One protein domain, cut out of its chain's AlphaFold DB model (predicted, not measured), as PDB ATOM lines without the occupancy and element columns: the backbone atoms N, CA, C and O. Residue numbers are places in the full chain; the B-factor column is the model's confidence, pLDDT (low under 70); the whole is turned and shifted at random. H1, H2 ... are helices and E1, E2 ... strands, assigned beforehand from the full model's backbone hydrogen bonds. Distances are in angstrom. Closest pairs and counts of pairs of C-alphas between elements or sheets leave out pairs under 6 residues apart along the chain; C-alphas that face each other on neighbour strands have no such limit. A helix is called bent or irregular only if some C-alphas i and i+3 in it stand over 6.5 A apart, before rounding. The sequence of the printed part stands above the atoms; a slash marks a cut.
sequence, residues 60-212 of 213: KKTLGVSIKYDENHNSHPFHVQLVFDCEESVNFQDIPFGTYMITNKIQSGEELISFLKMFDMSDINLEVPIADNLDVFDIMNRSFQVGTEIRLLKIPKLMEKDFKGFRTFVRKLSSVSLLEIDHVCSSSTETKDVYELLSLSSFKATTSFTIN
ATOM      1  N   LYS A  60     -12.190 -51.680   3.204       90.38
ATOM      2  CA  LYS A  60     -10.751 -51.449   3.246       90.38
ATOM      3  C   LYS A  60     -10.404 -50.134   2.555       90.38
ATOM      4  O   LYS A  60     -10.771 -49.943   1.392       90.38
ATOM      5  N   LYS A  61      -9.679 -49.266   3.265       91.12
ATOM      6  CA  LYS A  61      -9.138 -48.024   2.712       91.12
ATOM      7  C   LYS A  61      -8.031 -48.330   1.714       91.12
ATOM      8  O   LYS A  61      -7.088 -49.055   2.022       91.12
ATOM      9  N   THR A  62      -8.168 -47.773   0.523       92.12
ATOM     10  CA  THR A  62      -7.199 -47.890  -0.567       92.12
ATOM     11  C   THR A  62      -6.388 -46.600  -0.654       92.12
ATOM     12  O   THR A  62      -6.929 -45.522  -0.440       92.12
ATOM     13  N   LEU A  63      -5.100 -46.695  -0.984       92.75
ATOM     14  CA  LEU A  63      -4.230 -45.543  -1.253       92.75
ATOM     15  C   LEU A  63      -4.233 -45.123  -2.718       92.75
ATOM     16  O   LEU A  63      -4.076 -43.947  -3.046       92.75
ATOM     17  N   GLY A  64      -4.356 -46.095  -3.615       93.75
ATOM     18  CA  GLY A  64      -4.287 -45.852  -5.044       93.75
ATOM     19  C   GLY A  64      -5.066 -46.873  -5.851       93.75
ATOM     20  O   GLY A  64      -5.141 -48.048  -5.493       93.75
ATOM     21  N   VAL A  65      -5.631 -46.406  -6.955       95.44
ATOM     22  CA  VAL A  65      -6.351 -47.197  -7.943       95.44
ATOM     23  C   VAL A  65      -5.761 -46.863  -9.309       95.44
ATOM     24  O   VAL A  65      -5.843 -45.724  -9.762       95.44
ATOM     25  N   SER A  66      -5.180 -47.855  -9.976       94.81
ATOM     26  CA  SER A  66      -4.797 -47.754 -11.386       94.81
ATOM     27  C   SER A  66      -5.663 -48.713 -12.179       94.81
ATOM     28  O   SER A  66      -5.738 -49.905 -11.869       94.81
ATOM     29  N   ILE A  67      -6.375 -48.192 -13.172       93.12
ATOM     30  CA  ILE A  67      -7.201 -49.004 -14.058       93.12
ATOM     31  C   ILE A  67      -6.587 -48.890 -15.445       93.12
ATOM     32  O   ILE A  67      -6.374 -47.796 -15.958       93.12
ATOM     33  N   LYS A  68      -6.313 -50.038 -16.056       91.31
ATOM     34  CA  LYS A  68      -5.863 -50.154 -17.443       91.31
ATOM     35  C   LYS A  68      -6.929 -50.872 -18.249       91.31
ATOM     36  O   LYS A  68      -7.591 -51.771 -17.732       91.31
ATOM     37  N   TYR A  69      -7.083 -50.474 -19.502       89.38
ATOM     38  CA  TYR A  69      -8.024 -51.085 -20.426       89.38
ATOM     39  C   TYR A  69      -7.283 -51.582 -21.666       89.38
ATOM     40  O   TYR A  69      -6.489 -50.842 -22.242       89.38
ATOM     41  N   ASP A  70      -7.525 -52.832 -22.045       87.44
ATOM     42  CA  ASP A  70      -6.971 -53.463 -23.239       87.44
ATOM     43  C   ASP A  70      -8.105 -54.044 -24.087       87.44
ATOM     44  O   ASP A  70      -8.691 -55.078 -23.756       87.44
ATOM     45  N   GLU A  71      -8.399 -53.371 -25.201       81.50
ATOM     46  CA  GLU A  71      -9.436 -53.768 -26.160       81.50
ATOM     47  C   GLU A  71      -9.175 -55.135 -26.798       81.50
ATOM     48  O   GLU A  71     -10.118 -55.800 -27.224       81.50
ATOM     49  N   ASN A  72      -7.920 -55.588 -26.842       83.75
ATOM     50  CA  ASN A  72      -7.562 -56.858 -27.472       83.75
ATOM     51  C   ASN A  72      -7.806 -58.060 -26.548       83.75
ATOM     52  O   ASN A  72      -7.756 -59.212 -26.988       83.75
ATOM     53  N   HIS A  73      -8.079 -57.821 -25.263       80.56
ATOM     54  CA  HIS A  73      -8.302 -58.866 -24.271       80.56
ATOM     55  C   HIS A  73      -9.797 -59.171 -24.098       80.56
ATOM     56  O   HIS A  73     -10.423 -58.807 -23.105       80.56
ATOM     57  N   ASN A  74     -10.348 -59.945 -25.040       73.94
ATOM     58  CA  ASN A  74     -11.780 -60.278 -25.126       73.94
ATOM     59  C   ASN A  74     -12.432 -60.813 -23.839       73.94
ATOM     60  O   ASN A  74     -13.643 -60.697 -23.688       73.94
ATOM     61  N   SER A  75     -11.681 -61.452 -22.936       83.06
ATOM     62  CA  SER A  75     -12.257 -62.016 -21.711       83.06
ATOM     63  C   SER A  75     -12.253 -61.051 -20.529       83.06
ATOM     64  O   SER A  75     -13.168 -61.109 -19.722       83.06
ATOM     65  N   HIS A  76     -11.232 -60.199 -20.401       82.62
ATOM     66  CA  HIS A  76     -11.058 -59.296 -19.260       82.62
ATOM     67  C   HIS A  76     -10.327 -58.032 -19.720       82.62
ATOM     68  O   HIS A  76      -9.108 -57.926 -19.542       82.62
ATOM     69  N   PRO A  77     -11.037 -57.088 -20.349       88.69
ATOM     70  CA  PRO A  77     -10.391 -55.916 -20.911       88.69
ATOM     71  C   PRO A  77      -9.893 -54.963 -19.815       88.69
ATOM     72  O   PRO A  77      -8.966 -54.199 -20.049       88.69
ATOM     73  N   PHE A  78     -10.426 -55.034 -18.590       91.31
ATOM     74  CA  PHE A  78      -9.978 -54.204 -17.473       91.31
ATOM     75  C   PHE A  78      -8.938 -54.914 -16.602       91.31
ATOM     76  O   PHE A  78      -9.168 -56.014 -16.097       91.31
ATOM     77  N   HIS A  79      -7.832 -54.224 -16.340       92.38
ATOM     78  CA  HIS A  79      -6.817 -54.607 -15.363       92.38
ATOM     79  C   HIS A  79      -6.792 -53.553 -14.262       92.38
ATOM     80  O   HIS A  79      -6.365 -52.422 -14.490       92.38
ATOM     81  N   VAL A  80      -7.277 -53.914 -13.077       93.38
ATOM     82  CA  VAL A  80      -7.363 -53.001 -11.934       93.38
ATOM     83  C   VAL A  80      -6.290 -53.354 -10.928       93.38
ATOM     84  O   VAL A  80      -6.227 -54.491 -10.463       93.38
ATOM     85  N   GLN A  81      -5.488 -52.367 -10.564       94.75
ATOM     86  CA  GLN A  81      -4.512 -52.448  -9.496       94.75
ATOM     87  C   GLN A  81      -4.951 -51.555  -8.338       94.75
ATOM     88  O   GLN A  81      -5.223 -50.370  -8.523       94.75
ATOM     89  N   LEU A  82      -5.011 -52.136  -7.145       93.94
ATOM     90  CA  LEU A  82      -5.282 -51.432  -5.897       93.94
ATOM     91  C   LEU A  82      -4.027 -51.439  -5.036       93.94
ATOM     92  O   LEU A  82      -3.392 -52.484  -4.886       93.94
ATOM     93  N   VAL A  83      -3.701 -50.287  -4.464       92.62
ATOM     94  CA  VAL A  83      -2.575 -50.095  -3.549       92.62
ATOM     95  C   VAL A  83      -3.122 -49.888  -2.146       92.62
ATOM     96  O   VAL A  83      -4.004 -49.057  -1.945       92.62
ATOM     97  N   PHE A  84      -2.585 -50.617  -1.179       89.81
ATOM     98  CA  PHE A  84      -2.975 -50.531   0.224       89.81
ATOM     99  C   PHE A  84      -1.751 -50.275   1.094       89.81
ATOM    100  O   PHE A  84      -0.660 -50.763   0.782       89.81
ATOM    101  N   ASP A  85      -1.962 -49.589   2.213       87.25
ATOM    102  CA  ASP A  85      -1.001 -49.609   3.310       87.25
ATOM    103  C   ASP A  85      -0.976 -51.008   3.934       87.25
ATOM    104  O   ASP A  85      -2.017 -51.659   4.112       87.25
ATOM    105  N   CYS A  86       0.216 -51.490   4.273       79.00
ATOM    106  CA  CYS A  86       0.333 -52.577   5.230       79.00
ATOM    107  C   CYS A  86      -0.133 -52.049   6.590       79.00
ATOM    108  O   CYS A  86       0.523 -51.198   7.184       79.00
ATOM    109  N   GLU A  87      -1.268 -52.548   7.083       67.69
ATOM    110  CA  GLU A  87      -1.656 -52.326   8.475       67.69
ATOM    111  C   GLU A  87      -0.566 -52.898   9.385       67.69
ATOM    112  O   GLU A  87      -0.089 -54.016   9.166       67.69
ATOM    113  N   GLU A  88      -0.156 -52.106  10.375       50.69
ATOM    114  CA  GLU A  88       0.875 -52.451  11.347       50.69
ATOM    115  C   GLU A  88       0.565 -53.802  12.003       50.69
ATOM    116  O   GLU A  88      -0.246 -53.912  12.925       50.69
ATOM    117  N   SER A  89       1.255 -54.862  11.580       48.28
ATOM    118  CA  SER A  89       1.439 -56.004  12.463       48.28
ATOM    119  C   SER A  89       2.385 -55.547  13.570       48.28
ATOM    120  O   SER A  89       3.587 -55.416  13.342       48.28
ATOM    121  N   VAL A  90       1.802 -55.240  14.725       46.56
ATOM    122  CA  VAL A  90       2.401 -55.101  16.061       46.56
ATOM    123  C   VAL A  90       3.927 -55.323  16.098       46.56
ATOM    124  O   VAL A  90       4.403 -56.451  15.996       46.56
ATOM    125  N   ASN A  91       4.668 -54.238  16.352       45.50
ATOM    126  CA  ASN A  91       6.060 -54.204  16.827       45.50
ATOM    127  C   ASN A  91       7.177 -54.698  15.887       45.50
ATOM    128  O   ASN A  91       7.945 -55.587  16.252       45.50
ATOM    129  N   PHE A  92       7.403 -54.008  14.770       46.56
ATOM    130  CA  PHE A  92       8.746 -53.952  14.177       46.56
ATOM    131  C   PHE A  92       9.138 -52.495  13.941       46.56
ATOM    132  O   PHE A  92       8.737 -51.887  12.957       46.56
ATOM    133  N   GLN A  93       9.914 -51.932  14.872       52.41
ATOM    134  CA  GLN A  93      10.332 -50.526  14.871       52.41
ATOM    135  C   GLN A  93      11.270 -50.122  13.716       52.41
ATOM    136  O   GLN A  93      11.609 -48.951  13.628       52.41
ATOM    137  N   ASP A  94      11.635 -51.027  12.800       54.41
ATOM    138  CA  ASP A  94      12.686 -50.764  11.805       54.41
ATOM    139  C   ASP A  94      12.365 -51.233  10.371       54.41
ATOM    140  O   ASP A  94      13.261 -51.280   9.525       54.41
ATOM    141  N   ILE A  95      11.112 -51.589  10.052       52.38
ATOM    142  CA  ILE A  95      10.749 -51.996   8.682       52.38
ATOM    143  C   ILE A  95      10.022 -50.835   7.989       52.38
ATOM    144  O   ILE A  95       9.017 -50.362   8.520       52.38
ATOM    145  N   PRO A  96      10.498 -50.358   6.820       54.66
ATOM    146  CA  PRO A  96       9.825 -49.289   6.091       54.66
ATOM    147  C   PRO A  96       8.377 -49.687   5.805       54.66
ATOM    148  O   PRO A  96       8.128 -50.819   5.385       54.66
ATOM    149  N   PHE A  97       7.448 -48.750   6.033       62.16
ATOM    150  CA  PHE A  97       6.027 -48.880   5.707       62.16
ATOM    151  C   PHE A  97       5.871 -49.500   4.317       62.16
ATOM    152  O   PHE A  97       6.154 -48.873   3.294       62.16
ATOM    153  N   GLY A  98       5.496 -50.778   4.285       72.62
ATOM    154  CA  GLY A  98       5.280 -51.492   3.041       72.62
ATOM    155  C   GLY A  98       3.928 -51.103   2.466       72.62
ATOM    156  O   GLY A  98       2.936 -51.051   3.187       72.62
ATOM    157  N   THR A  99       3.867 -50.872   1.161       83.25
ATOM    158  CA  THR A  99       2.603 -50.937   0.428       83.25
ATOM    159  C   THR A  99       2.485 -52.309  -0.204       83.25
ATOM    160  O   THR A  99       3.472 -52.826  -0.735       83.25
ATOM    161  N   TYR A 100       1.286 -52.876  -0.230       87.12
ATOM    162  CA  TYR A 100       1.025 -54.071  -1.024       87.12
ATOM    163  C   TYR A 100      -0.012 -53.783  -2.106       87.12
ATOM    164  O   TYR A 100      -0.820 -52.857  -2.006       87.12
ATOM    165  N   MET A 101       0.039 -54.582  -3.172       89.19
ATOM    166  CA  MET A 101      -0.791 -54.389  -4.355       89.19
ATOM    167  C   MET A 101      -1.637 -55.624  -4.628       89.19
ATOM    168  O   MET A 101      -1.154 -56.751  -4.536       89.19
ATOM    169  N   ILE A 102      -2.894 -55.402  -5.002       90.44
ATOM    170  CA  ILE A 102      -3.773 -56.445  -5.533       90.44
ATOM    171  C   ILE A 102      -4.092 -56.093  -6.978       90.44
ATOM    172  O   ILE A 102      -4.488 -54.965  -7.263       90.44
ATOM    173  N   THR A 103      -3.979 -57.079  -7.862       91.00
ATOM    174  CA  THR A 103      -4.373 -56.950  -9.264       91.00
ATOM    175  C   THR A 103      -5.562 -57.855  -9.547       91.00
ATOM    176  O   THR A 103      -5.526 -59.041  -9.228       91.00
ATOM    177  N   ASN A 104      -6.602 -57.309 -10.172       91.00
ATOM    178  CA  ASN A 104      -7.760 -58.064 -10.639       91.00
ATOM    179  C   ASN A 104      -8.008 -57.832 -12.127       91.00
ATOM    180  O   ASN A 104      -7.716 -56.768 -12.675       91.00
ATOM    181  N   LYS A 105      -8.568 -58.861 -12.760       92.62
ATOM    182  CA  LYS A 105      -9.014 -58.850 -14.149       92.62
ATOM    183  C   LYS A 105     -10.532 -58.759 -14.158       92.62
ATOM    184  O   LYS A 105     -11.177 -59.568 -13.501       92.62
ATOM    185  N   ILE A 106     -11.078 -57.784 -14.870       91.75
ATOM    186  CA  ILE A 106     -12.507 -57.463 -14.860       91.75
ATOM    187  C   ILE A 106     -13.044 -57.473 -16.294       91.75
ATOM    188  O   ILE A 106     -12.392 -56.988 -17.222       91.75
ATOM    189  N   GLN A 107     -14.228 -58.054 -16.477       91.81
ATOM    190  CA  GLN A 107     -14.826 -58.328 -17.784       91.81
ATOM    191  C   GLN A 107     -15.656 -57.160 -18.311       91.81
ATOM    192  O   GLN A 107     -15.748 -56.958 -19.519       91.81
ATOM    193  N   SER A 108     -16.282 -56.392 -17.418       90.94
ATOM    194  CA  SER A 108     -17.263 -55.373 -17.801       90.94
ATOM    195  C   SER A 108     -17.214 -54.124 -16.926       90.94
ATOM    196  O   SER A 108     -16.726 -54.149 -15.797       90.94
ATOM    197  N   GLY A 109     -17.789 -53.029 -17.431       91.19
ATOM    198  CA  GLY A 109     -17.945 -51.791 -16.666       91.19
ATOM    199  C   GLY A 109     -18.809 -51.963 -15.411       91.19
ATOM    200  O   GLY A 109     -18.479 -51.414 -14.366       91.19
ATOM    201  N   GLU A 110     -19.871 -52.774 -15.461       92.31
ATOM    202  CA  GLU A 110     -20.716 -53.050 -14.284       92.31
ATOM    203  C   GLU A 110     -19.975 -53.838 -13.203       92.31
ATOM    204  O   GLU A 110     -20.116 -53.566 -12.005       92.31
ATOM    205  N   GLU A 111     -19.152 -54.797 -13.622       92.81
ATOM    206  CA  GLU A 111     -18.275 -55.531 -12.718       92.81
ATOM    207  C   GLU A 111     -17.205 -54.606 -12.124       92.81
ATOM    208  O   GLU A 111     -16.963 -54.664 -10.921       92.81
ATOM    209  N   LEU A 112     -16.648 -53.679 -12.914       93.00
ATOM    210  CA  LEU A 112     -15.707 -52.665 -12.432       93.00
ATOM    211  C   LEU A 112     -16.348 -51.746 -11.385       93.00
ATOM    212  O   LEU A 112     -15.786 -51.567 -10.308       93.00
ATOM    213  N   ILE A 113     -17.547 -51.220 -11.651       93.12
ATOM    214  CA  ILE A 113     -18.300 -50.385 -10.697       93.12
ATOM    215  C   ILE A 113     -18.537 -51.152  -9.396       93.12
ATOM    216  O   ILE A 113     -18.333 -50.628  -8.298       93.12
ATOM    217  N   SER A 114     -18.978 -52.401  -9.520       89.88
ATOM    218  CA  SER A 114     -19.240 -53.290  -8.391       89.88
ATOM    219  C   SER A 114     -17.987 -53.546  -7.563       89.88
ATOM    220  O   SER A 114     -18.051 -53.498  -6.337       89.88
ATOM    221  N   PHE A 115     -16.862 -53.793  -8.232       91.31
ATOM    222  CA  PHE A 115     -15.569 -54.035  -7.613       91.31
ATOM    223  C   PHE A 115     -15.060 -52.795  -6.876       91.31
ATOM    224  O   PHE A 115     -14.718 -52.887  -5.703       91.31
ATOM    225  N   LEU A 116     -15.078 -51.620  -7.507       92.69
ATOM    226  CA  LEU A 116     -14.595 -50.380  -6.890       92.69
ATOM    227  C   LEU A 116     -15.419 -49.978  -5.656       92.69
ATOM    228  O   LEU A 116     -14.855 -49.548  -4.653       92.69
ATOM    229  N   LYS A 117     -16.742 -50.190  -5.672       91.19
ATOM    230  CA  LYS A 117     -17.631 -49.895  -4.527       91.19
ATOM    231  C   LYS A 117     -17.306 -50.685  -3.258       91.19
ATOM    232  O   LYS A 117     -17.737 -50.281  -2.176       91.19
ATOM    233  N   MET A 118     -16.566 -51.786  -3.380       89.12
ATOM    234  CA  MET A 118     -16.127 -52.604  -2.250       89.12
ATOM    235  C   MET A 118     -15.073 -51.913  -1.382       89.12
ATOM    236  O   MET A 118     -14.900 -52.296  -0.229       89.12
ATOM    237  N   PHE A 119     -14.385 -50.908  -1.917       91.25
ATOM    238  CA  PHE A 119     -13.273 -50.250  -1.248       91.25
ATOM    239  C   PHE A 119     -13.672 -48.868  -0.752       91.25
ATOM    240  O   PHE A 119     -14.575 -48.221  -1.296       91.25
ATOM    241  N   ASP A 120     -12.995 -48.420   0.301       91.06
ATOM    242  CA  ASP A 120     -13.043 -47.023   0.689       91.06
ATOM    243  C   ASP A 120     -12.013 -46.247  -0.137       91.06
ATOM    244  O   ASP A 120     -10.808 -46.495  -0.076       91.06
ATOM    245  N   MET A 121     -12.535 -45.344  -0.964       91.38
ATOM    246  CA  MET A 121     -11.789 -44.528  -1.917       91.38
ATOM    247  C   MET A 121     -11.961 -43.039  -1.606       91.38
ATOM    248  O   MET A 121     -11.967 -42.217  -2.519       91.38
ATOM    249  N   SER A 122     -12.188 -42.686  -0.337       87.75
ATOM    250  CA  SER A 122     -12.411 -41.298   0.074       87.75
ATOM    251  C   SER A 122     -11.216 -40.377  -0.191       87.75
ATOM    252  O   SER A 122     -11.421 -39.173  -0.251       87.75
ATOM    253  N   ASP A 123     -10.006 -40.940  -0.299       87.69
ATOM    254  CA  ASP A 123      -8.729 -40.227  -0.373       87.69
ATOM    255  C   ASP A 123      -7.681 -41.087  -1.113       87.69
ATOM    256  O   ASP A 123      -7.008 -41.917  -0.497       87.69
ATOM    257  N   ILE A 124      -7.604 -40.959  -2.447       92.81
ATOM    258  CA  ILE A 124      -6.820 -41.866  -3.312       92.81
ATOM    259  C   ILE A 124      -5.973 -41.156  -4.372       92.81
ATOM    260  O   ILE A 124      -6.259 -40.029  -4.779       92.81
ATOM    261  N   ASN A 125      -4.986 -41.881  -4.899       93.81
ATOM    262  CA  ASN A 125      -4.397 -41.632  -6.215       93.81
ATOM    263  C   ASN A 125      -5.163 -42.436  -7.279       93.81
ATOM    264  O   ASN A 125      -5.272 -43.653  -7.161       93.81
ATOM    265  N   LEU A 126      -5.686 -41.783  -8.311       94.06
ATOM    266  CA  LEU A 126      -6.470 -42.397  -9.380       94.06
ATOM    267  C   LEU A 126      -5.787 -42.203 -10.735       94.06
ATOM    268  O   LEU A 126      -5.590 -41.075 -11.178       94.06
ATOM    269  N   GLU A 127      -5.498 -43.306 -11.419       94.44
ATOM    270  CA  GLU A 127      -5.081 -43.313 -12.823       94.44
ATOM    271  C   GLU A 127      -6.218 -43.865 -13.690       94.44
ATOM    272  O   GLU A 127      -6.676 -44.998 -13.499       94.44
ATOM    273  N   VAL A 128      -6.700 -43.034 -14.616       87.56
ATOM    274  CA  VAL A 128      -7.877 -43.323 -15.443       87.56
ATOM    275  C   VAL A 128      -7.440 -43.907 -16.795       87.56
ATOM    276  O   VAL A 128      -6.603 -43.304 -17.472       87.56
ATOM    277  N   PRO A 129      -8.003 -45.055 -17.221       82.12
ATOM    278  CA  PRO A 129      -7.671 -45.694 -18.482       82.12
ATOM    279  C   PRO A 129      -8.258 -44.902 -19.635       82.12
ATOM    280  O   PRO A 129      -9.207 -44.134 -19.485       82.12
ATOM    281  N   ILE A 130      -7.730 -45.180 -20.816       71.12
ATOM    282  CA  ILE A 130      -8.135 -44.520 -22.045       71.12
ATOM    283  C   ILE A 130      -8.507 -45.606 -23.013       71.12
ATOM    284  O   ILE A 130      -7.747 -46.545 -23.241       71.12
ATOM    285  N   ALA A 131      -9.710 -45.477 -23.529       74.12
ATOM    286  CA  ALA A 131     -10.363 -46.510 -24.286       74.12
ATOM    287  C   ALA A 131     -11.301 -45.812 -25.251       74.12
ATOM    288  O   ALA A 131     -12.230 -45.124 -24.829       74.12
ATOM    289  N   ASP A 132     -11.046 -45.945 -26.548       75.12
ATOM    290  CA  ASP A 132     -11.794 -45.176 -27.534       75.12
ATOM    291  C   ASP A 132     -13.270 -45.563 -27.591       75.12
ATOM    292  O   ASP A 132     -14.118 -44.731 -27.922       75.12
ATOM    293  N   ASN A 133     -13.566 -46.800 -27.210       75.38
ATOM    294  CA  ASN A 133     -14.890 -47.396 -27.295       75.38
ATOM    295  C   ASN A 133     -15.614 -47.484 -25.943       75.38
ATOM    296  O   ASN A 133     -16.662 -48.124 -25.854       75.38
ATOM    297  N   LEU A 134     -15.070 -46.874 -24.888       83.44
ATOM    298  CA  LEU A 134     -15.598 -46.997 -23.535       83.44
ATOM    299  C   LEU A 134     -15.757 -45.627 -22.879       83.44
ATOM    300  O   LEU A 134     -14.796 -44.874 -22.746       83.44
ATOM    301  N   ASP A 135     -16.957 -45.345 -22.376       89.00
ATOM    302  CA  ASP A 135     -17.201 -44.167 -21.544       89.00
ATOM    303  C   ASP A 135     -16.669 -44.406 -20.120       89.00
ATOM    304  O   ASP A 135     -17.391 -44.757 -19.183       89.00
ATOM    305  N   VAL A 136     -15.352 -44.268 -19.969       90.56
ATOM    306  CA  VAL A 136     -14.660 -44.463 -18.689       90.56
ATOM    307  C   VAL A 136     -15.182 -43.487 -17.638       90.56
ATOM    308  O   VAL A 136     -15.314 -43.846 -16.466       90.56
ATOM    309  N   PHE A 137     -15.524 -42.261 -18.034       92.25
ATOM    310  CA  PHE A 137     -16.024 -41.271 -17.093       92.25
ATOM    311  C   PHE A 137     -17.442 -41.577 -16.615       92.25
ATOM    312  O   PHE A 137     -17.734 -41.260 -15.464       92.25
ATOM    313  N   ASP A 138     -18.308 -42.226 -17.398       93.38
ATOM    314  CA  ASP A 138     -19.578 -42.765 -16.881       93.38
ATOM    315  C   ASP A 138     -19.336 -43.801 -15.769       93.38
ATOM    316  O   ASP A 138     -19.899 -43.696 -14.673       93.38
ATOM    317  N   ILE A 139     -18.409 -44.739 -15.993       93.50
ATOM    318  CA  ILE A 139     -18.016 -45.741 -14.987       93.50
ATOM    319  C   ILE A 139     -17.506 -45.051 -13.718       93.50
ATOM    320  O   ILE A 139     -17.962 -45.375 -12.616       93.50
ATOM    321  N   MET A 140     -16.598 -44.079 -13.844       92.94
ATOM    322  CA  MET A 140     -16.073 -43.340 -12.690       92.94
ATOM    323  C   MET A 140     -17.185 -42.556 -11.977       92.94
ATOM    324  O   MET A 140     -17.319 -42.639 -10.754       92.94
ATOM    325  N   ASN A 141     -18.062 -41.879 -12.723       93.12
ATOM    326  CA  ASN A 141     -19.209 -41.152 -12.174       93.12
ATOM    327  C   ASN A 141     -20.129 -42.050 -11.343       93.12
ATOM    328  O   ASN A 141     -20.650 -41.611 -10.314       93.12
ATOM    329  N   ARG A 142     -20.332 -43.302 -11.752       93.81
ATOM    330  CA  ARG A 142     -21.186 -44.272 -11.048       93.81
ATOM    331  C   ARG A 142     -20.478 -44.993  -9.897       93.81
ATOM    332  O   ARG A 142     -21.155 -45.527  -9.012       93.81
ATOM    333  N   SER A 143     -19.146 -45.011  -9.907       91.62
ATOM    334  CA  SER A 143     -18.311 -45.694  -8.909       91.62
ATOM    335  C   SER A 143     -18.018 -44.820  -7.692       91.62
ATOM    336  O   SER A 143     -18.171 -45.274  -6.560       91.62
ATOM    337  N   PHE A 144     -17.639 -43.562  -7.917       91.44
ATOM    338  CA  PHE A 144     -17.253 -42.638  -6.851       91.44
ATOM    339  C   PHE A 144     -18.467 -41.990  -6.185       91.44
ATOM    340  O   PHE A 144     -19.562 -41.967  -6.750       91.44
ATOM    341  N   GLN A 145     -18.309 -41.471  -4.969       90.38
ATOM    342  CA  GLN A 145     -19.371 -40.765  -4.245       90.38
ATOM    343  C   GLN A 145     -19.234 -39.251  -4.426       90.38
ATOM    344  O   GLN A 145     -18.214 -38.754  -4.891       90.38
ATOM    345  N   VAL A 146     -20.311 -38.510  -4.153       90.69
ATOM    346  CA  VAL A 146     -20.233 -37.042  -4.136       90.69
ATOM    347  C   VAL A 146     -19.386 -36.638  -2.931       90.69
ATOM    348  O   VAL A 146     -19.609 -37.158  -1.841       90.69
ATOM    349  N   GLY A 147     -18.444 -35.720  -3.127       89.69
ATOM    350  CA  GLY A 147     -17.543 -35.252  -2.078       89.69
ATOM    351  C   GLY A 147     -16.305 -36.125  -1.863       89.69
ATOM    352  O   GLY A 147     -15.654 -35.976  -0.836       89.69
ATOM    353  N   THR A 148     -15.980 -37.029  -2.794       91.25
ATOM    354  CA  THR A 148     -14.699 -37.753  -2.768       91.25
ATOM    355  C   THR A 148     -13.526 -36.791  -2.970       91.25
ATOM    356  O   THR A 148     -13.576 -35.951  -3.872       91.25
ATOM    357  N   GLU A 149     -12.469 -36.969  -2.179       92.94
ATOM    358  CA  GLU A 149     -11.191 -36.275  -2.330       92.94
ATOM    359  C   GLU A 149     -10.226 -37.148  -3.141       92.94
ATOM    360  O   GLU A 149     -10.094 -38.352  -2.914       92.94
ATOM    361  N   ILE A 150      -9.549 -36.546  -4.118       93.12
ATOM    362  CA  ILE A 150      -8.515 -37.228  -4.901       93.12
ATOM    363  C   ILE A 150      -7.190 -36.501  -4.694       93.12
ATOM    364  O   ILE A 150      -7.085 -35.294  -4.910       93.12
ATOM    365  N   ARG A 151      -6.147 -37.225  -4.290       94.00
ATOM    366  CA  ARG A 151      -4.799 -36.657  -4.147       94.00
ATOM    367  C   ARG A 151      -4.167 -36.430  -5.508       94.00
ATOM    368  O   ARG A 151      -3.751 -35.320  -5.812       94.00
ATOM    369  N   LEU A 152      -4.145 -37.461  -6.339       94.19
ATOM    370  CA  LEU A 152      -3.634 -37.404  -7.702       94.19
ATOM    371  C   LEU A 152      -4.688 -37.964  -8.646       94.19
ATOM    372  O   LEU A 152      -5.074 -39.117  -8.499       94.19
ATOM    373  N   LEU A 153      -5.133 -37.170  -9.613       95.06
ATOM    374  CA  LEU A 153      -5.908 -37.644 -10.753       95.06
ATOM    375  C   LEU A 153      -5.011 -37.600 -11.986       95.06
ATOM    376  O   LEU A 153      -4.715 -36.516 -12.486       95.06
ATOM    377  N   LYS A 154      -4.590 -38.766 -12.471       94.88
ATOM    378  CA  LYS A 154      -3.771 -38.892 -13.674       94.88
ATOM    379  C   LYS A 154      -4.599 -39.399 -14.848       94.88
ATOM    380  O   LYS A 154      -5.253 -40.440 -14.761       94.88
ATOM    381  N   ILE A 155      -4.548 -38.664 -15.953       93.19
ATOM    382  CA  ILE A 155      -5.265 -38.954 -17.194       93.19
ATOM    383  C   ILE A 155      -4.248 -38.907 -18.342       93.19
ATOM    384  O   ILE A 155      -3.926 -37.824 -18.827       93.19
ATOM    385  N   PRO A 156      -3.736 -40.055 -18.816       91.50
ATOM    386  CA  PRO A 156      -2.662 -40.046 -19.812       91.50
ATOM    387  C   PRO A 156      -3.041 -39.408 -21.165       91.50
ATOM    388  O   PRO A 156      -2.191 -39.039 -21.962       91.50
ATOM    389  N   LYS A 157      -4.330 -39.299 -21.478       90.44
ATOM    390  CA  LYS A 157      -4.856 -38.692 -22.698       90.44
ATOM    391  C   LYS A 157      -6.357 -38.462 -22.527       90.44
ATOM    392  O   LYS A 157      -7.092 -39.338 -22.078       90.44
ATOM    393  N   LEU A 158      -6.810 -37.268 -22.879       90.06
ATOM    394  CA  LEU A 158      -8.196 -36.841 -22.756       90.06
ATOM    395  C   LEU A 158      -8.692 -36.356 -24.116       90.06
ATOM    396  O   LEU A 158      -8.142 -35.405 -24.675       90.06
ATOM    397  N   MET A 159      -9.714 -37.010 -24.667       89.38
ATOM    398  CA  MET A 159     -10.279 -36.624 -25.959       89.38
ATOM    399  C   MET A 159     -11.488 -35.709 -25.794       89.38
ATOM    400  O   MET A 159     -12.203 -35.763 -24.797       89.38
ATOM    401  N   GLU A 160     -11.773 -34.909 -26.819       87.38
ATOM    402  CA  GLU A 160     -12.908 -33.977 -26.822       87.38
ATOM    403  C   GLU A 160     -14.261 -34.648 -26.539       87.38
ATOM    404  O   GLU A 160     -15.085 -34.100 -25.802       87.38
ATOM    405  N   LYS A 161     -14.468 -35.873 -27.046       89.12
ATOM    406  CA  LYS A 161     -15.671 -36.677 -26.761       89.12
ATOM    407  C   LYS A 161     -15.872 -36.934 -25.258       89.12
ATOM    408  O   LYS A 161     -17.011 -37.016 -24.802       89.12
ATOM    409  N   ASP A 162     -14.788 -36.973 -24.485       89.94
ATOM    410  CA  ASP A 162     -14.788 -37.300 -23.059       89.94
ATOM    411  C   ASP A 162     -14.999 -36.071 -22.164       89.94
ATOM    412  O   ASP A 162     -15.335 -36.205 -20.985       89.94
ATOM    413  N   PHE A 163     -14.858 -34.850 -22.697       89.44
ATOM    414  CA  PHE A 163     -14.887 -33.611 -21.904       89.44
ATOM    415  C   PHE A 163     -16.175 -33.451 -21.090       89.44
ATOM    416  O   PHE A 163     -16.173 -32.897 -19.988       89.44
ATOM    417  N   LYS A 164     -17.316 -33.914 -21.612       90.88
ATOM    418  CA  LYS A 164     -18.590 -33.874 -20.879       90.88
ATOM    419  C   LYS A 164     -18.585 -34.837 -19.686       90.88
ATOM    420  O   LYS A 164     -18.987 -34.434 -18.590       90.88
ATOM    421  N   GLY A 165     -18.131 -36.072 -19.892       92.12
ATOM    422  CA  GLY A 165     -18.023 -37.084 -18.841       92.12
ATOM    423  C   GLY A 165     -17.029 -36.662 -17.762       92.12
ATOM    424  O   GLY A 165     -17.384 -36.631 -16.581       92.12
ATOM    425  N   PHE A 166     -15.840 -36.221 -18.177       91.94
ATOM    426  CA  PHE A 166     -14.792 -35.694 -17.301       91.94
ATOM    427  C   PHE A 166     -15.296 -34.547 -16.419       91.94
ATOM    428  O   PHE A 166     -15.179 -34.616 -15.198       91.94
ATOM    429  N   ARG A 167     -15.942 -33.524 -17.000       90.88
ATOM    430  CA  ARG A 167     -16.493 -32.398 -16.220       90.88
ATOM    431  C   ARG A 167     -17.545 -32.841 -15.213       90.88
ATOM    432  O   ARG A 167     -17.616 -32.290 -14.117       90.88
ATOM    433  N   THR A 168     -18.374 -33.816 -15.577       92.50
ATOM    434  CA  THR A 168     -19.385 -34.369 -14.666       92.50
ATOM    435  C   THR A 168     -18.714 -35.077 -13.489       92.50
ATOM    436  O   THR A 168     -19.092 -34.837 -12.344       92.50
ATOM    437  N   PHE A 169     -17.669 -35.860 -13.772       92.75
ATOM    438  CA  PHE A 169     -16.889 -36.570 -12.764       92.75
ATOM    439  C   PHE A 169     -16.182 -35.612 -11.815       92.75
ATOM    440  O   PHE A 169     -16.388 -35.679 -10.609       92.75
ATOM    441  N   VAL A 170     -15.437 -34.652 -12.349       91.12
ATOM    442  CA  VAL A 170     -14.727 -33.645 -11.558       91.12
ATOM    443  C   VAL A 170     -15.662 -32.859 -10.643       91.12
ATOM    444  O   VAL A 170     -15.350 -32.667  -9.473       91.12
ATOM    445  N   ARG A 171     -16.832 -32.428 -11.133       90.81
ATOM    446  CA  ARG A 171     -17.803 -31.661 -10.329       90.81
ATOM    447  C   ARG A 171     -18.354 -32.432  -9.133       90.81
ATOM    448  O   ARG A 171     -18.885 -31.819  -8.209       90.81
ATOM    449  N   LYS A 172     -18.289 -33.760  -9.181       91.00
ATOM    450  CA  LYS A 172     -18.723 -34.641  -8.101       91.00
ATOM    451  C   LYS A 172     -17.692 -34.715  -6.973       91.00
ATOM    452  O   LYS A 172     -18.074 -35.002  -5.839       91.00
ATOM    453  N   LEU A 173     -16.424 -34.452  -7.275       91.31
ATOM    454  CA  LEU A 173     -15.329 -34.471  -6.312       91.31
ATOM    455  C   LEU A 173     -15.390 -33.230  -5.414       91.31
ATOM    456  O   LEU A 173     -15.801 -32.151  -5.847       91.31
ATOM    457  N   SER A 174     -14.998 -33.379  -4.152       91.44
ATOM    458  CA  SER A 174     -14.829 -32.239  -3.238       91.44
ATOM    459  C   SER A 174     -13.551 -31.469  -3.565       91.44
ATOM    460  O   SER A 174     -13.573 -30.236  -3.611       91.44
ATOM    461  N   SER A 175     -12.460 -32.192  -3.824       91.19
ATOM    462  CA  SER A 175     -11.145 -31.649  -4.156       91.19
ATOM    463  C   SER A 175     -10.339 -32.615  -5.031       91.19
ATOM    464  O   SER A 175     -10.557 -33.830  -5.028       91.19
ATOM    465  N   VAL A 176      -9.395 -32.051  -5.789       92.19
ATOM    466  CA  VAL A 176      -8.360 -32.801  -6.512       92.19
ATOM    467  C   VAL A 176      -7.040 -32.094  -6.268       92.19
ATOM    468  O   VAL A 176      -6.851 -31.001  -6.795       92.19
ATOM    469  N   SER A 177      -6.143 -32.676  -5.469       92.62
ATOM    470  CA  SER A 177      -4.918 -31.977  -5.054       92.62
ATOM    471  C   SER A 177      -3.981 -31.747  -6.245       92.62
ATOM    472  O   SER A 177      -3.541 -30.621  -6.483       92.62
ATOM    473  N   LEU A 178      -3.729 -32.786  -7.034       92.38
ATOM    474  CA  LEU A 178      -2.916 -32.740  -8.242       92.38
ATOM    475  C   LEU A 178      -3.692 -33.374  -9.398       92.38
ATOM    476  O   LEU A 178      -4.142 -34.516  -9.305       92.38
ATOM    477  N   LEU A 179      -3.855 -32.624 -10.486       92.75
ATOM    478  CA  LEU A 179      -4.431 -33.114 -11.735       92.75
ATOM    479  C   LEU A 179      -3.351 -33.114 -12.819       92.75
ATOM    480  O   LEU A 179      -2.825 -32.060 -13.180       92.75
ATOM    481  N   GLU A 180      -3.057 -34.300 -13.341       92.62
ATOM    482  CA  GLU A 180      -2.108 -34.519 -14.431       92.62
ATOM    483  C   GLU A 180      -2.857 -35.020 -15.660       92.62
ATOM    484  O   GLU A 180      -3.502 -36.071 -15.622       92.62
ATOM    485  N   ILE A 181      -2.771 -34.265 -16.753       91.56
ATOM    486  CA  ILE A 181      -3.291 -34.687 -18.049       91.56
ATOM    487  C   ILE A 181      -2.120 -34.728 -19.025       91.56
ATOM    488  O   ILE A 181      -1.598 -33.680 -19.405       91.56
ATOM    489  N   ASP A 182      -1.695 -35.930 -19.418       90.31
ATOM    490  CA  ASP A 182      -0.475 -36.059 -20.223       90.31
ATOM    491  C   ASP A 182      -0.693 -35.630 -21.676       90.31
ATOM    492  O   ASP A 182       0.247 -35.146 -22.285       90.31
ATOM    493  N   HIS A 183      -1.904 -35.772 -22.228       88.81
ATOM    494  CA  HIS A 183      -2.230 -35.290 -23.572       88.81
ATOM    495  C   HIS A 183      -3.695 -34.852 -23.678       88.81
ATOM    496  O   HIS A 183      -4.599 -35.531 -23.192       88.81
ATOM    497  N   VAL A 184      -3.966 -33.759 -24.391       87.94
ATOM    498  CA  VAL A 184      -5.338 -33.329 -24.706       87.94
ATOM    499  C   VAL A 184      -5.538 -33.335 -26.215       87.94
ATOM    500  O   VAL A 184      -4.833 -32.651 -26.950       87.94
ATOM    501  N   CYS A 185      -6.520 -34.100 -26.692       85.88
ATOM    502  CA  CYS A 185      -6.874 -34.157 -28.106       85.88
ATOM    503  C   CYS A 185      -8.187 -33.405 -28.342       85.88
ATOM    504  O   CYS A 185      -9.260 -33.930 -28.040       85.88
ATOM    505  N   SER A 186      -8.106 -32.201 -28.912       80.25
ATOM    506  CA  SER A 186      -9.268 -31.475 -29.435       80.25
ATOM    507  C   SER A 186      -9.202 -31.410 -30.956       80.25
ATOM    508  O   SER A 186      -8.139 -31.175 -31.527       80.25
ATOM    509  N   SER A 187     -10.338 -31.646 -31.607       72.62
ATOM    510  CA  SER A 187     -10.502 -31.454 -33.049       72.62
ATOM    511  C   SER A 187     -10.945 -30.033 -33.396       72.62
ATOM    512  O   SER A 187     -11.068 -29.714 -34.581       72.62
ATOM    513  N   SER A 188     -11.186 -29.176 -32.396       60.94
ATOM    514  CA  SER A 188     -11.591 -27.795 -32.634       60.94
ATOM    515  C   SER A 188     -10.483 -27.025 -33.359       60.94
ATOM    516  O   SER A 188      -9.365 -26.851 -32.882       60.94
ATOM    517  N   THR A 189     -10.804 -26.591 -34.578       54.81
ATOM    518  CA  THR A 189      -9.981 -25.703 -35.409       54.81
ATOM    519  C   THR A 189      -9.999 -24.260 -34.905       54.81
ATOM    520  O   THR A 189      -9.182 -23.445 -35.328       54.81
ATOM    521  N   GLU A 190     -10.924 -23.939 -34.000       59.12
ATOM    522  CA  GLU A 190     -10.926 -22.694 -33.246       59.12
ATOM    523  C   GLU A 190     -10.004 -22.859 -32.042       59.12
ATOM    524  O   GLU A 190     -10.195 -23.761 -31.236       59.12
ATOM    525  N   THR A 191      -9.035 -21.958 -31.898       57.41
ATOM    526  CA  THR A 191      -8.194 -21.786 -30.707       57.41
ATOM    527  C   THR A 191      -9.036 -21.361 -29.497       57.41
ATOM    528  O   THR A 191      -8.879 -20.257 -28.975       57.41
ATOM    529  N   LYS A 192      -9.990 -22.190 -29.073       62.91
ATOM    530  CA  LYS A 192     -10.610 -22.068 -27.760       62.91
ATOM    531  C   LYS A 192      -9.612 -22.602 -26.762       62.91
ATOM    532  O   LYS A 192      -9.043 -23.677 -26.947       62.91
ATOM    533  N   ASP A 193      -9.375 -21.802 -25.736       70.12
ATOM    534  CA  ASP A 193      -8.436 -22.143 -24.694       70.12
ATOM    535  C   ASP A 193      -8.849 -23.494 -24.081       70.12
ATOM    536  O   ASP A 193      -9.985 -23.671 -23.629       70.12
ATOM    537  N   VAL A 194      -7.947 -24.480 -24.104       67.56
ATOM    538  CA  VAL A 194      -8.191 -25.835 -23.575       67.56
ATOM    539  C   VAL A 194      -8.672 -25.763 -22.120       67.56
ATOM    540  O   VAL A 194      -9.499 -26.568 -21.684       67.56
ATOM    541  N   TYR A 195      -8.234 -24.738 -21.391       69.75
ATOM    542  CA  TYR A 195      -8.664 -24.444 -20.029       69.75
ATOM    543  C   TYR A 195     -10.166 -24.127 -19.921       69.75
ATOM    544  O   TYR A 195     -10.832 -24.599 -18.990       69.75
ATOM    545  N   GLU A 196     -10.735 -23.389 -20.878       72.81
ATOM    546  CA  GLU A 196     -12.177 -23.114 -20.935       72.81
ATOM    547  C   GLU A 196     -12.969 -24.378 -21.285       72.81
ATOM    548  O   GLU A 196     -14.006 -24.663 -20.669       72.81
ATOM    549  N   LEU A 197     -12.452 -25.179 -22.225       72.50
ATOM    550  CA  LEU A 197     -13.084 -26.426 -22.670       72.50
ATOM    551  C   LEU A 197     -13.234 -27.424 -21.520       72.50
ATOM    552  O   LEU A 197     -14.305 -28.012 -21.335       72.50
ATOM    553  N   LEU A 198     -12.199 -27.554 -20.695       75.00
ATOM    554  CA  LEU A 198     -12.218 -28.414 -19.515       75.00
ATOM    555  C   LEU A 198     -12.973 -27.790 -18.333       75.00
ATOM    556  O   LEU A 198     -13.298 -28.489 -17.375       75.00
ATOM    557  N   SER A 199     -13.327 -26.502 -18.419       69.44
ATOM    558  CA  SER A 199     -14.056 -25.759 -17.384       69.44
ATOM    559  C   SER A 199     -13.383 -25.870 -16.010       69.44
ATOM    560  O   SER A 199     -14.047 -26.046 -14.981       69.44
ATOM    561  N   LEU A 200     -12.049 -25.776 -16.001       68.50
ATOM    562  CA  LEU A 200     -11.220 -25.999 -14.810       68.50
ATOM    563  C   LEU A 200     -11.448 -24.945 -13.716       68.50
ATOM    564  O   LEU A 200     -11.159 -25.183 -12.550       68.50
ATOM    565  N   SER A 201     -12.064 -23.810 -14.048       64.88
ATOM    566  CA  SER A 201     -12.531 -22.824 -13.063       64.88
ATOM    567  C   SER A 201     -13.545 -23.388 -12.053       64.88
ATOM    568  O   SER A 201     -13.808 -22.759 -11.032       64.88
ATOM    569  N   SER A 202     -14.113 -24.573 -12.314       58.88
ATOM    570  CA  SER A 202     -15.016 -25.266 -11.388       58.88
ATOM    571  C   SER A 202     -14.318 -26.082 -10.294       58.88
ATOM    572  O   SER A 202     -14.994 -26.531  -9.365       58.88
ATOM    573  N   PHE A 203     -12.993 -26.251 -10.347       65.00
ATOM    574  CA  PHE A 203     -12.252 -26.879  -9.256       65.00
ATOM    575  C   PHE A 203     -12.209 -25.939  -8.050       65.00
ATOM    576  O   PHE A 203     -11.554 -24.901  -8.066       65.00
ATOM    577  N   LYS A 204     -12.912 -26.309  -6.977       60.25
ATOM    578  CA  LYS A 204     -12.957 -25.507  -5.746       60.25
ATOM    579  C   LYS A 204     -11.619 -25.478  -4.992       60.25
ATOM    580  O   LYS A 204     -11.399 -24.549  -4.224       60.25
ATOM    581  N   ALA A 205     -10.760 -26.483  -5.188       60.84
ATOM    582  CA  ALA A 205      -9.502 -26.644  -4.461       60.84
ATOM    583  C   ALA A 205      -8.520 -27.563  -5.216       60.84
ATOM    584  O   ALA A 205      -8.273 -28.690  -4.788       60.84
ATOM    585  N   THR A 206      -7.985 -27.104  -6.351       65.19
ATOM    586  CA  THR A 206      -6.827 -27.758  -6.986       65.19
ATOM    587  C   THR A 206      -5.553 -27.038  -6.598       65.19
ATOM    588  O   THR A 206      -5.432 -25.835  -6.823       65.19
ATOM    589  N   THR A 207      -4.610 -27.765  -5.999       67.62
ATOM    590  CA  THR A 207      -3.312 -27.209  -5.593       67.62
ATOM    591  C   THR A 207      -2.343 -27.091  -6.764       67.62
ATOM    592  O   THR A 207      -1.574 -26.133  -6.814       67.62
ATOM    593  N   SER A 208      -2.384 -28.020  -7.719       75.56
ATOM    594  CA  SER A 208      -1.519 -27.984  -8.901       75.56
ATOM    595  C   SER A 208      -2.146 -28.676 -10.110       75.56
ATOM    596  O   SER A 208      -2.903 -29.643  -9.993       75.56
ATOM    597  N   PHE A 209      -1.825 -28.148 -11.289       77.31
ATOM    598  CA  PHE A 209      -2.330 -28.625 -12.568       77.31
ATOM    599  C   PHE A 209      -1.209 -28.640 -13.601       77.31
ATOM    600  O   PHE A 209      -0.533 -27.625 -13.786       77.31
ATOM    601  N   THR A 210      -1.048 -29.773 -14.281       79.56
ATOM    602  CA  THR A 210      -0.042 -29.951 -15.331       79.56
ATOM    603  C   THR A 210      -0.704 -30.545 -16.570       79.56
ATOM    604  O   THR A 210      -1.311 -31.615 -16.499       79.56
ATOM    605  N   ILE A 211      -0.563 -29.854 -17.706       73.75
ATOM    606  CA  ILE A 211      -0.820 -30.415 -19.036       73.75
ATOM    607  C   ILE A 211       0.530 -30.583 -19.712       73.75
ATOM    608  O   ILE A 211       1.241 -29.593 -19.903       73.75
ATOM    609  N   ASN A 212       0.860 -31.813 -20.088       70.75
ATOM    610  CA  ASN A 212       1.980 -32.045 -20.987       70.75
ATOM    611  C   ASN A 212       1.459 -31.916 -22.437       70.75
ATOM    612  O   ASN A 212       0.400 -32.458 -22.756       70.75
TER     613      ASN A 212
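What this domain is: This is residues 60 to 212 of the 213 residues of the protein "F-box domain-containing protein" of Strongyloides papillosus (UniProt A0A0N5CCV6). A wide, twisted wall of seven strands has a row of helices, H1, H2, H3 and then short H4, along one face, while the other face has no named helix. At one edge the strands E1, E2 and E3 fold back and forth, and from the E2 to E3 turn residues 89 to 96 stick out as a free loop that adds to the length. The printed part has 153 residues, with four named helices and seven named strands in the order E1, E2, E3, H1, E4, H2, E5, H3, E6, H4, E7; the class is mixed, helices and strands. The mixed sheet runs E3, E2, E1, E4, E5, E6, E7. The whole is compact by its radius of gyration of the C-alphas, 16.8 A, yet elongated, spanning 61 by 39 by 27 A.

How they stand to each other: In the sheet, E1, residues 64 to 69, E2, residues 78 to 85, and E3, residues 99 to 106, form a meander, each strand the antiparallel neighbour of the one before; E1 and E2 are a hairpin, and so are E2 and E3. N 66 and O 81 are 2.9 A apart across E1 and E2, and N 80 and O 104 are 2.9 A apart across E2 and E3, both within hydrogen-bond range. E1 is parallel to E4, residues 123 to 127, at 25 degrees, with N 65 and O 125 2.8 A apart. E4 is parallel to E5, residues 149 to 155, with N 126 and O 152 2.7 A apart. E5 is parallel to E6, residues 175 to 181, with N 153 and O 178 2.8 A apart. E6 is parallel to E7, residues 208 to 211, with N 181 and O 210 3.0 A apart. E3 and E7 are the edge strands. H1, residues 109 to 116, is on the sheet at a height over the sheet of 9.5 A; it lies over E2 and runs along the strands, at 7 degrees to E2 on the local plane, and E3 is only just not under it, with 2 of its 8 C-alphas falling there. H2, residues 136 to 143, touches H1 at a steep tilt of 49 degrees, the same way, the closest C-alphas being those of Ile 113 and Ser 143, 5.0 A apart. H3, residues 160 to 172, touches H2 at a shallow tilt of 20 degrees, the same way, the closest C-alphas being those of Phe 137 and Gly 165, 5.0 A apart. H2 is not on the sheet, and H3 is only just not on it, with 4 pairs of C-alphas within 10 A. H4, residues 194 to 198, is not on it either and only just touches H3, with 3 pairs of C-alphas within 8 A, made by residues 163 to 167 of H3 alone; the closest are those of Phe 163 and Leu 198, 6.3 A. E4, H2, E5, then E5, H3, E6, then E6, H4, E7 are strand-helix-strand units, two parallel neighbour strands joined through a helix, with right-handed crossovers; E3, H1, E4 is a split one, also right-handed, with E2 and E1 between its strands. Every O i to N i+4 pair is within hydrogen-bond range in H1, H2 and H4, and 7 of 9 are in H3.

Where its parts are: E1 begins at C-alpha 64, (-4.287, -45.852, -5.044). E2 is 23.1 A long and E3 22.5 A; E5 and E6 are 16.2 A each. H3, 19.6 A from C-alpha 160 at (-12.908, -33.977, -26.822), is irregular: C-alphas 161 and 164 are 7.1 A apart. E7 ends at C-alpha 211, (-0.820, -30.415, -19.036).

The domain as a whole: The C-alphas farthest apart, those of Asn 91 and Thr 189, are 61.6 A from each other. The printed part has no cut. The links E2 to E3 and E6 to H4 are long. The mean pLDDT of the printed part is 83.3; residues 87 to 97, 188 to 192, 194 to 195 and 199 to 207 are under 70.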